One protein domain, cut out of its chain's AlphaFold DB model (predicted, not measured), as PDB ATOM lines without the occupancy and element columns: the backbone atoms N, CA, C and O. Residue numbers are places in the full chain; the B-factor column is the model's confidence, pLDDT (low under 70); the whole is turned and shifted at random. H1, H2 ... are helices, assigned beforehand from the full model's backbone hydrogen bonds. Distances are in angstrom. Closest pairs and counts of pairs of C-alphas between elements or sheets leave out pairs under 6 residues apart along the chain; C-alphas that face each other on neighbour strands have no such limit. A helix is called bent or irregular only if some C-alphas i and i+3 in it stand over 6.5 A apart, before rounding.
ATOM      1  N   ALA A 154     183.602 176.015 136.535       88.88
ATOM      2  CA  ALA A 154     184.612 175.439 135.666       88.88
ATOM      3  C   ALA A 154     184.279 175.731 134.191       88.88
ATOM      4  O   ALA A 154     183.114 175.971 133.856       88.88
ATOM      5  N   PRO A 155     185.273 175.647 133.291       88.50
ATOM      6  CA  PRO A 155     185.030 175.694 131.853       88.50
ATOM      7  C   PRO A 155     183.966 174.676 131.416       88.50
ATOM      8  O   PRO A 155     183.872 173.588 131.987       88.50
ATOM      9  N   TRP A 156     183.195 174.993 130.373       88.50
ATOM     10  CA  TRP A 156     182.015 174.224 129.943       88.50
ATOM     11  C   TRP A 156     182.268 172.720 129.722       88.50
ATOM     12  O   TRP A 156     181.401 171.899 130.012       88.50
ATOM     13  N   TYR A 157     183.468 172.340 129.271       89.94
ATOM     14  CA  TYR A 157     183.862 170.943 129.056       89.94
ATOM     15  C   TYR A 157     184.133 170.166 130.358       89.94
ATOM     16  O   TYR A 157     184.117 168.938 130.351       89.94
ATOM     17  N   PHE A 158     184.341 170.857 131.483       91.69
ATOM     18  CA  PHE A 158     184.452 170.269 132.827       91.69
ATOM     19  C   PHE A 158     183.223 170.497 133.699       91.69
ATOM     20  O   PHE A 158     183.090 169.888 134.758       91.69
ATOM     21  N   LEU A 159     182.313 171.356 133.271       91.50
ATOM     22  CA  LEU A 159     181.193 171.785 134.085       91.50
ATOM     23  C   LEU A 159     180.224 170.632 134.409       91.50
ATOM     24  O   LEU A 159     179.744 170.541 135.536       91.50
ATOM     25  N   GLY A 160     180.033 169.673 133.497       92.25
ATOM     26  CA  GLY A 160     179.278 168.448 133.802       92.25
ATOM     27  C   GLY A 160     179.935 167.588 134.892       92.25
ATOM     28  O   GLY A 160     179.248 166.997 135.722       92.25
ATOM     29  N   LEU A 161     181.271 167.557 134.941       91.94
ATOM     30  CA  LEU A 161     182.016 166.879 136.005       91.94
ATOM     31  C   LEU A 161     181.901 167.654 137.322       91.94
ATOM     32  O   LEU A 161     181.714 167.048 138.371       91.94
ATOM     33  N   GLN A 162     181.948 168.986 137.278       92.31
ATOM     34  CA  GLN A 162     181.751 169.820 138.463       92.31
ATOM     35  C   GLN A 162     180.354 169.633 139.077       92.31
ATOM     36  O   GLN A 162     180.228 169.554 140.298       92.31
ATOM     37  N   GLU A 163     179.317 169.498 138.248       93.12
ATOM     38  CA  GLU A 163     177.961 169.190 138.712       93.12
ATOM     39  C   GLU A 163     177.911 167.848 139.456       93.12
ATOM     40  O   GLU A 163     177.306 167.734 140.521       93.12
ATOM     41  N   LEU A 164     178.632 166.842 138.958       92.19
ATOM     42  CA  LEU A 164     178.764 165.550 139.628       92.19
ATOM     43  C   LEU A 164     179.503 165.663 140.976       92.19
ATOM     44  O   LEU A 164     179.136 164.976 141.929       92.19
ATOM     45  N   LEU A 165     180.506 166.545 141.082       91.62
ATOM     46  CA  LEU A 165     181.218 166.835 142.338       91.62
ATOM     47  C   LEU A 165     180.336 167.529 143.378       91.62
ATOM     48  O   LEU A 165     180.587 167.386 144.570       91.62
ATOM     49  N   ALA A 166     179.315 168.272 142.952       89.69
ATOM     50  CA  ALA A 166     178.356 168.863 143.879       89.69
ATOM     51  C   ALA A 166     177.359 167.832 144.436       89.69
ATOM     52  O   ALA A 166     176.745 168.083 145.471       89.69
ATOM     53  N   LEU A 167     177.191 166.689 143.761       89.81
ATOM     54  CA  LEU A 167     176.247 165.634 144.144       89.81
ATOM     55  C   LEU A 167     176.904 164.483 144.920       89.81
ATOM     56  O   LEU A 167     176.259 163.876 145.772       89.81
ATOM     57  N   PHE A 168     178.171 164.167 144.639       91.06
ATOM     58  CA  PHE A 168     178.868 163.011 145.212       91.06
ATOM     59  C   PHE A 168     180.194 163.386 145.880       91.06
ATOM     60  O   PHE A 168     180.771 164.440 145.637       91.06
ATOM     61  N   HIS A 169     180.723 162.472 146.702       92.00
ATOM     62  CA  HIS A 169     182.029 162.644 147.337       92.00
ATOM     63  C   HIS A 169     183.139 162.877 146.283       92.00
ATOM     64  O   HIS A 169     183.188 162.128 145.297       92.00
ATOM     65  N   PRO A 170     184.084 163.821 146.495       90.31
ATOM     66  CA  PRO A 170     185.068 164.222 145.481       90.31
ATOM     67  C   PRO A 170     185.878 163.073 144.868       90.31
ATOM     68  O   PRO A 170     186.103 163.049 143.662       90.31
ATOM     69  N   MET A 171     186.267 162.077 145.673       92.56
ATOM     70  CA  MET A 171     186.985 160.892 145.175       92.56
ATOM     71  C   MET A 171     186.166 160.084 144.160       92.56
ATOM     72  O   MET A 171     186.709 159.612 143.164       92.56
ATOM     73  N   VAL A 172     184.859 159.943 144.386       92.12
ATOM     74  CA  VAL A 172     183.984 159.155 143.512       92.12
ATOM     75  C   VAL A 172     183.692 159.931 142.231       92.12
ATOM     76  O   VAL A 172     183.873 159.406 141.134       92.12
ATOM     77  N   ALA A 173     183.292 161.195 142.376       90.50
ATOM     78  CA  ALA A 173     182.889 162.047 141.264       90.50
ATOM     79  C   ALA A 173     184.058 162.449 140.356       90.50
ATOM     80  O   ALA A 173     183.929 162.423 139.136       90.50
ATOM     81  N   GLY A 174     185.197 162.822 140.944       89.75
ATOM     82  CA  GLY A 174     186.338 163.364 140.210       89.75
ATOM     83  C   GLY A 174     187.332 162.313 139.725       89.75
ATOM     84  O   GLY A 174     187.953 162.509 138.686       89.75
ATOM     85  N   VAL A 175     187.486 161.197 140.448       91.31
ATOM     86  CA  VAL A 175     188.524 160.195 140.143       91.31
ATOM     87  C   VAL A 175     187.906 158.882 139.683       91.31
ATOM     88  O   VAL A 175     188.211 158.411 138.589       91.31
ATOM     89  N   THR A 176     187.021 158.283 140.484       92.50
ATOM     90  CA  THR A 176     186.507 156.936 140.203       92.50
ATOM     91  C   THR A 176     185.624 156.888 138.958       92.50
ATOM     92  O   THR A 176     185.853 156.037 138.103       92.50
ATOM     93  N   ILE A 177     184.636 157.782 138.821       91.38
ATOM     94  CA  ILE A 177     183.702 157.766 137.682       91.38
ATOM     95  C   ILE A 177     184.415 158.092 136.355       91.38
ATOM     96  O   ILE A 177     184.298 157.289 135.425       91.38
ATOM     97  N   PRO A 178     185.205 159.182 136.238       89.81
ATOM     98  CA  PRO A 178     185.960 159.463 135.018       89.81
ATOM     99  C   PRO A 178     187.011 158.390 134.724       89.81
ATOM    100  O   PRO A 178     187.162 157.976 133.576       89.81
ATOM    101  N   GLY A 179     187.692 157.883 135.761       93.12
ATOM    102  CA  GLY A 179     188.663 156.799 135.633       93.12
ATOM    103  C   GLY A 179     188.030 155.520 135.089       93.12
ATOM    104  O   GLY A 179     188.532 154.944 134.127       93.12
ATOM    105  N   MET A 180     186.884 155.108 135.633       93.12
ATOM    106  CA  MET A 180     186.120 153.968 135.122       93.12
ATOM    107  C   MET A 180     185.645 154.208 133.686       93.12
ATOM    108  O   MET A 180     185.759 153.306 132.861       93.12
ATOM    109  N   GLY A 181     185.177 155.417 133.357       91.50
ATOM    110  CA  GLY A 181     184.828 155.794 131.985       91.50
ATOM    111  C   GLY A 181     186.001 155.621 131.016       91.50
ATOM    112  O   GLY A 181     185.835 155.037 129.948       91.50
ATOM    113  N   MET A 182     187.206 156.035 131.418       93.06
ATOM    114  CA  MET A 182     188.430 155.830 130.639       93.06
ATOM    115  C   MET A 182     188.748 154.340 130.454       93.06
ATOM    116  O   MET A 182     189.018 153.906 129.337       93.06
ATOM    117  N   PHE A 183     188.664 153.532 131.516       94.25
ATOM    118  CA  PHE A 183     188.864 152.082 131.410       94.25
ATOM    119  C   PHE A 183     187.839 151.415 130.488       94.25
ATOM    120  O   PHE A 183     188.208 150.559 129.686       94.25
ATOM    121  N   VAL A 184     186.569 151.828 130.552       91.88
ATOM    122  CA  VAL A 184     185.520 151.350 129.641       91.88
ATOM    123  C   VAL A 184     185.839 151.732 128.196       91.88
ATOM    124  O   VAL A 184     185.682 150.891 127.319       91.88
ATOM    125  N   LEU A 185     186.340 152.944 127.931       91.88
ATOM    126  CA  LEU A 185     186.750 153.364 126.584       91.88
ATOM    127  C   LEU A 185     187.958 152.576 126.058       91.88
ATOM    128  O   LEU A 185     187.970 152.194 124.892       91.88
ATOM    129  N   ILE A 186     188.942 152.280 126.914       94.88
ATOM    130  CA  ILE A 186     190.089 151.425 126.563       94.88
ATOM    131  C   ILE A 186     189.623 149.999 126.247       94.88
ATOM    132  O   ILE A 186     190.125 149.371 125.315       94.88
ATOM    133  N   LEU A 187     188.656 149.482 127.011       94.19
ATOM    134  CA  LEU A 187     188.139 148.128 126.835       94.19
ATOM    135  C   LEU A 187     187.083 148.023 125.721       94.19
ATOM    136  O   LEU A 187     186.849 146.929 125.209       94.19
ATOM    137  N   ALA A 188     186.485 149.142 125.302       89.94
ATOM    138  CA  ALA A 188     185.430 149.205 124.294       89.94
ATOM    139  C   ALA A 188     185.715 148.374 123.025       89.94
ATOM    140  O   ALA A 188     184.855 147.560 122.677       89.94
ATOM    141  N   PRO A 189     186.894 148.467 122.363       89.88
ATOM    142  CA  PRO A 189     187.177 147.657 121.173       89.88
ATOM    143  C   PRO A 189     187.239 146.143 121.440       89.88
ATOM    144  O   PRO A 189     187.094 145.358 120.508       89.88
ATOM    145  N   TYR A 190     187.449 145.716 122.688       91.25
ATOM    146  CA  TYR A 190     187.539 144.301 123.066       91.25
ATOM    147  C   TYR A 190     186.204 143.727 123.559       91.25
ATOM    148  O   TYR A 190     185.944 142.530 123.411       91.25
ATOM    149  N   THR A 191     185.358 144.561 124.165       87.88
ATOM    150  CA  THR A 191     184.022 144.163 124.631       87.88
ATOM    151  C   THR A 191     183.012 144.117 123.487       87.88
ATOM    152  O   THR A 191     182.115 143.271 123.489       87.88
ATOM    153  N   ASP A 192     183.159 144.992 122.493       87.12
ATOM    154  CA  ASP A 192     182.232 145.098 121.374       87.12
ATOM    155  C   ASP A 192     182.478 144.006 120.322       87.12
ATOM    156  O   ASP A 192     183.316 144.122 119.432       87.12
ATOM    157  N   ARG A 193     181.726 142.906 120.434       84.94
ATOM    158  CA  ARG A 193     181.819 141.740 119.536       84.94
ATOM    159  C   ARG A 193     180.866 141.809 118.344       84.94
ATOM    160  O   ARG A 193     180.641 140.786 117.700       84.94
ATOM    161  N   ASN A 194     180.259 142.964 118.062       85.06
ATOM    162  CA  ASN A 194     179.257 143.038 117.006       85.06
ATOM    163  C   ASN A 194     179.898 142.847 115.612       85.06
ATOM    164  O   ASN A 194     180.739 143.661 115.231       85.06
ATOM    165  N   PRO A 195     179.484 141.846 114.807       83.25
ATOM    166  CA  PRO A 195     180.106 141.575 113.504       83.25
ATOM    167  C   PRO A 195     179.844 142.648 112.437       83.25
ATOM    168  O   PRO A 195     180.564 142.729 111.444       83.25
ATOM    169  N   SER A 196     178.792 143.454 112.612       85.94
ATOM    170  CA  SER A 196     178.402 144.508 111.674       85.94
ATOM    171  C   SER A 196     178.748 145.896 112.213       85.94
ATOM    172  O   SER A 196     178.479 146.223 113.368       85.94
ATOM    173  N   ILE A 197     179.290 146.755 111.356       83.12
ATOM    174  CA  ILE A 197     179.549 148.168 111.679       83.12
ATOM    175  C   ILE A 197     178.364 149.080 111.337       83.12
ATOM    176  O   ILE A 197     178.398 150.271 111.639       83.12
ATOM    177  N   ARG A 198     177.322 148.549 110.684       85.88
ATOM    178  CA  ARG A 198     176.190 149.359 110.222       85.88
ATOM    179  C   ARG A 198     175.398 149.887 111.426       85.88
ATOM    180  O   ARG A 198     175.068 149.090 112.308       85.88
ATOM    181  N   PRO A 199     175.029 151.183 111.460       84.56
ATOM    182  CA  PRO A 199     174.263 151.752 112.573       84.56
ATOM    183  C   PRO A 199     172.935 151.027 112.838       84.56
ATOM    184  O   PRO A 199     172.527 150.848 113.983       84.56
ATOM    185  N   GLU A 200     172.289 150.542 111.777       86.69
ATOM    186  CA  GLU A 200     171.019 149.808 111.834       86.69
ATOM    187  C   GLU A 200     171.105 148.505 112.638       86.69
ATOM    188  O   GLU A 200     170.131 148.122 113.287       86.69
ATOM    189  N   ASP A 201     172.273 147.862 112.645       87.25
ATOM    190  CA  ASP A 201     172.510 146.605 113.356       87.25
ATOM    191  C   ASP A 201     172.969 146.842 114.808       87.25
ATOM    192  O   ASP A 201     173.134 145.897 115.574       87.25
ATOM    193  N   ARG A 202     173.186 148.106 115.210       89.75
ATOM    194  CA  ARG A 202     173.767 148.504 116.509       89.75
ATOM    195  C   ARG A 202     172.845 149.394 117.338       89.75
ATOM    196  O   ARG A 202     173.308 150.108 118.226       89.75
ATOM    197  N   LYS A 203     171.534 149.342 117.084       88.12
ATOM    198  CA  LYS A 203     170.525 150.202 117.735       88.12
ATOM    199  C   LYS A 203     170.621 150.190 119.260       88.12
ATOM    200  O   LYS A 203     170.523 151.247 119.867       88.12
ATOM    201  N   PHE A 204     170.877 149.029 119.869       88.38
ATOM    202  CA  PHE A 204     171.064 148.928 121.318       88.38
ATOM    203  C   PHE A 204     172.285 149.728 121.800       88.38
ATOM    204  O   PHE A 204     172.134 150.617 122.636       88.38
ATOM    205  N   ALA A 205     173.468 149.487 121.226       88.56
ATOM    206  CA  ALA A 205     174.695 150.198 121.592       88.56
ATOM    207  C   ALA A 205     174.586 151.712 121.344       88.56
ATOM    208  O   ALA A 205     174.977 152.502 122.199       88.56
ATOM    209  N   ILE A 206     173.990 152.115 120.216       91.38
ATOM    210  CA  ILE A 206     173.747 153.526 119.897       91.38
ATOM    211  C   ILE A 206     172.790 154.138 120.919       91.38
ATOM    212  O   ILE A 206     173.104 155.186 121.462       91.38
ATOM    213  N   SER A 207     171.674 153.479 121.244       93.00
ATOM    214  CA  SER A 207     170.715 153.997 122.227       93.00
ATOM    215  C   SER A 207     171.335 154.174 123.616       93.00
ATOM    216  O   SER A 207     171.146 155.218 124.237       93.00
ATOM    217  N   LEU A 208     172.147 153.214 124.072       91.75
ATOM    218  CA  LEU A 208     172.876 153.307 125.335       91.75
ATOM    219  C   LEU A 208     173.887 154.461 125.317       91.75
ATOM    220  O   LEU A 208     173.959 155.232 126.273       91.75
ATOM    221  N   PHE A 209     174.632 154.617 124.219       91.81
ATOM    222  CA  PHE A 209     175.575 155.722 124.056       91.81
ATOM    223  C   PHE A 209     174.864 157.079 123.982       91.81
ATOM    224  O   PHE A 209     175.329 158.052 124.568       91.81
ATOM    225  N   THR A 210     173.697 157.155 123.341       94.88
ATOM    226  CA  THR A 210     172.866 158.362 123.325       94.88
ATOM    227  C   THR A 210     172.368 158.711 124.725       94.88
ATOM    228  O   THR A 210     172.459 159.871 125.108       94.88
ATOM    229  N   ILE A 211     171.901 157.740 125.520       95.62
ATOM    230  CA  ILE A 211     171.519 157.975 126.925       95.62
ATOM    231  C   ILE A 211     172.719 158.497 127.723       95.62
ATOM    232  O   ILE A 211     172.579 159.461 128.470       95.62
ATOM    233  N   PHE A 212     173.902 157.909 127.531       92.12
ATOM    234  CA  PHE A 212     175.141 158.379 128.149       92.12
ATOM    235  C   PHE A 212     175.461 159.835 127.771       92.12
ATOM    236  O   PHE A 212     175.714 160.651 128.655       92.12
ATOM    237  N   LEU A 213     175.395 160.196 126.485       94.19
ATOM    238  CA  LEU A 213     175.610 161.577 126.042       94.19
ATOM    239  C   LEU A 213     174.547 162.531 126.594       94.19
ATOM    240  O   LEU A 213     174.882 163.636 127.014       94.19
ATOM    241  N   MET A 214     173.284 162.102 126.642       96.75
ATOM    242  CA  MET A 214     172.202 162.914 127.191       96.75
ATOM    243  C   MET A 214     172.359 163.149 128.691       96.75
ATOM    244  O   MET A 214     172.121 164.262 129.150       96.75
ATOM    245  N   PHE A 215     172.804 162.143 129.445       93.88
ATOM    246  CA  PHE A 215     173.132 162.290 130.861       93.88
ATOM    247  C   PHE A 215     174.179 163.394 131.075       93.88
ATOM    248  O   PHE A 215     173.943 164.319 131.850       93.88
ATOM    249  N   TRP A 216     175.289 163.364 130.330       93.62
ATOM    250  CA  TRP A 216     176.323 164.400 130.429       93.62
ATOM    251  C   TRP A 216     175.846 165.772 129.949       93.62
ATOM    252  O   TRP A 216     176.150 166.776 130.589       93.62
ATOM    253  N   ALA A 217     175.065 165.830 128.868       94.56
ATOM    254  CA  ALA A 217     174.495 167.080 128.373       94.56
ATOM    255  C   ALA A 217     173.579 167.740 129.417       94.56
ATOM    256  O   ALA A 217     173.659 168.948 129.623       94.56
ATOM    257  N   VAL A 218     172.754 166.957 130.121       94.81
ATOM    258  CA  VAL A 218     171.890 167.464 131.199       94.81
ATOM    259  C   VAL A 218     172.715 168.000 132.370       94.81
ATOM    260  O   VAL A 218     172.397 169.075 132.873       94.81
ATOM    261  N   LEU A 219     173.795 167.319 132.774       93.56
ATOM    262  CA  LEU A 219     174.694 167.829 133.820       93.56
ATOM    263  C   LEU A 219     175.349 169.156 133.419       93.56
ATOM    264  O   LEU A 219     175.434 170.072 134.236       93.56
ATOM    265  N   VAL A 220     175.775 169.282 132.159       93.88
ATOM    266  CA  VAL A 220     176.331 170.536 131.638       93.88
ATOM    267  C   VAL A 220     175.270 171.642 131.654       93.88
ATOM    268  O   VAL A 220     175.521 172.727 132.161       93.88
ATOM    269  N   LEU A 221     174.049 171.375 131.191       92.56
ATOM    270  CA  LEU A 221     172.965 172.364 131.230       92.56
ATOM    271  C   LEU A 221     172.621 172.802 132.665       92.56
ATOM    272  O   LEU A 221     172.436 173.993 132.920       92.56
ATOM    273  N   MET A 222     172.583 171.855 133.607       91.75
ATOM    274  CA  MET A 222     172.374 172.122 135.033       91.75
ATOM    275  C   MET A 222     173.454 173.053 135.591       91.75
ATOM    276  O   MET A 222     173.130 174.105 136.141       91.75
ATOM    277  N   GLY A 223     174.733 172.726 135.393       90.62
ATOM    278  CA  GLY A 223     175.823 173.560 135.892       90.62
ATOM    279  C   GLY A 223     175.900 174.941 135.219       90.62
ATOM    280  O   GLY A 223     176.339 175.913 135.836       90.62
ATOM    281  N   SER A 224     175.456 175.059 133.962       90.06
ATOM    282  CA  SER A 224     175.519 176.311 133.210       90.06
ATOM    283  C   SER A 224     174.453 177.280 133.699       90.06
ATOM    284  O   SER A 224     174.777 178.424 134.032       90.06
ATOM    285  N   PHE A 225     173.205 176.815 133.796       90.56
ATOM    286  CA  PHE A 225     172.047 177.686 133.996       90.56
ATOM    287  C   PHE A 225     171.484 177.668 135.419       90.56
ATOM    288  O   PHE A 225     171.014 178.702 135.878       90.56
ATOM    289  N   PHE A 226     171.557 176.545 136.136       91.19
ATOM    290  CA  PHE A 226     170.910 176.370 137.446       91.19
ATOM    291  C   PHE A 226     171.872 176.509 138.634       91.19
ATOM    292  O   PHE A 226     171.468 176.339 139.783       91.19
ATOM    293  N   ARG A 227     173.150 176.824 138.386       91.06
ATOM    294  CA  ARG A 227     174.149 177.072 139.436       91.06
ATOM    295  C   ARG A 227     174.437 178.561 139.589       91.06
ATOM    296  O   ARG A 227     174.842 179.223 138.630       91.06
ATOM    297  N   GLY A 228     174.248 179.056 140.810       88.31
ATOM    298  CA  GLY A 228     174.412 180.455 141.198       88.31
ATOM    299  C   GLY A 228     175.546 180.672 142.208       88.31
ATOM    300  O   GLY A 228     176.498 179.882 142.254       88.31
ATOM    301  N   PRO A 229     175.470 181.734 143.030       88.62
ATOM    302  CA  PRO A 229     176.481 182.048 144.034       88.62
ATOM    303  C   PRO A 229     176.755 180.878 144.994       88.62
ATOM    304  O   PRO A 229     175.845 180.210 145.485       88.62
ATOM    305  N   GLY A 230     178.033 180.608 145.254       86.56
ATOM    306  CA  GLY A 230     178.501 179.468 146.044       86.56
ATOM    307  C   GLY A 230     178.310 178.116 145.352       86.56
ATOM    308  O   GLY A 230     178.397 177.092 146.016       86.56
ATOM    309  N   PHE A 231     178.024 178.107 144.043       88.44
ATOM    310  CA  PHE A 231     177.613 176.915 143.294       88.44
ATOM    311  C   PHE A 231     176.333 176.268 143.861       88.44
ATOM    312  O   PHE A 231     176.101 175.068 143.712       88.44
ATOM    313  N   ASN A 232     175.475 177.056 144.514       89.31
ATOM    314  CA  ASN A 232     174.174 176.588 144.985       89.31
ATOM    315  C   ASN A 232     173.187 176.461 143.824       89.31
ATOM    316  O   ASN A 232     173.319 177.139 142.802       89.31
TER     317      ASN A 232
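What this domain is: This is residues 154 to 232 of the 245 residues of the protein "Menaquinol-cytochrome c reductase cytochrome b subunit" of Acidimicrobiia bacterium (UniProt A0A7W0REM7). Picture an open, elongated frame: the long helices H3 and H2 make its two sides and run in opposite senses with an empty gap between them, and the short helix H1 crosses between them like a rung near one end, packing mainly on the last part of H3. At the other end the loop of residues 192 to 198 joins H2 to H3, and beyond H3 the tail of residues 226 to 232 prolongs the rod. The printed part has 79 residues with three named helices, in the order H1, H2, H3, and no named strand; the class is all helix. It is loose, with a radius of gyration of the C-alphas of 15.6 A, and spans 51 by 24 by 18 A.

How they stand to each other: Start from H3, residues 199 to 225, the longest helix. It touches H1, residues 156 to 167, with residues 216 to 224 alone; look at the C-alphas of Gly 160 and Val 220, the closest of the two, 4.2 A apart. Their lines are about perpendicular, at 78 degrees. From H1 go on to H2, residues 170 to 191: these two touch at residues 161 to 165 of H1 and 173 to 174 of H2 alone. Their closest C-alphas are those of Leu 165 and Ala 173, 5.2 A apart, and they run opposite ways at a steep tilt of 60 degrees. H2 and H3 are apart. Along the backbone, the O i to N i+4 pairs within hydrogen-bond range are 6 of 8 in H1, 14 of 18 in H2 and 20 of 23 in H3.

Where its parts are: Find C-alpha 199 at (174.263, 151.752, 112.573); from there H3 runs 33.7 A to C-alpha 225 at (172.047, 177.686, 133.996), with a kink of 55 degrees near residue 206. H2 begins at C-alpha 170, at (185.068, 164.222, 145.481), and measures 29.0 A, with a kink of 32 degrees near residue 185. H1 measures 17.6 A. The three helices are irregular: C-alphas 157 and 160 in H1 are 7.1 A apart, 186 and 189 in H2 7.2 A, and 201 and 204 in H3 8.4 A.

The domain as a whole: The outline is a rod, and the two C-alphas farthest apart, those of Pro 195 and Pro 229, are 50.8 A from each other. Residues 179 to 191 of H2, residues 195 to 201, of which 199 to 201 belong to H3, and residues 206 to 214 of H3 stand free. The link from H1 to H2 is tight, with 2 residues, and that from H2 to H3 is short, with 7. The printed part has no cut. Its mean pLDDT is 90.7, and no printed residue is under 70.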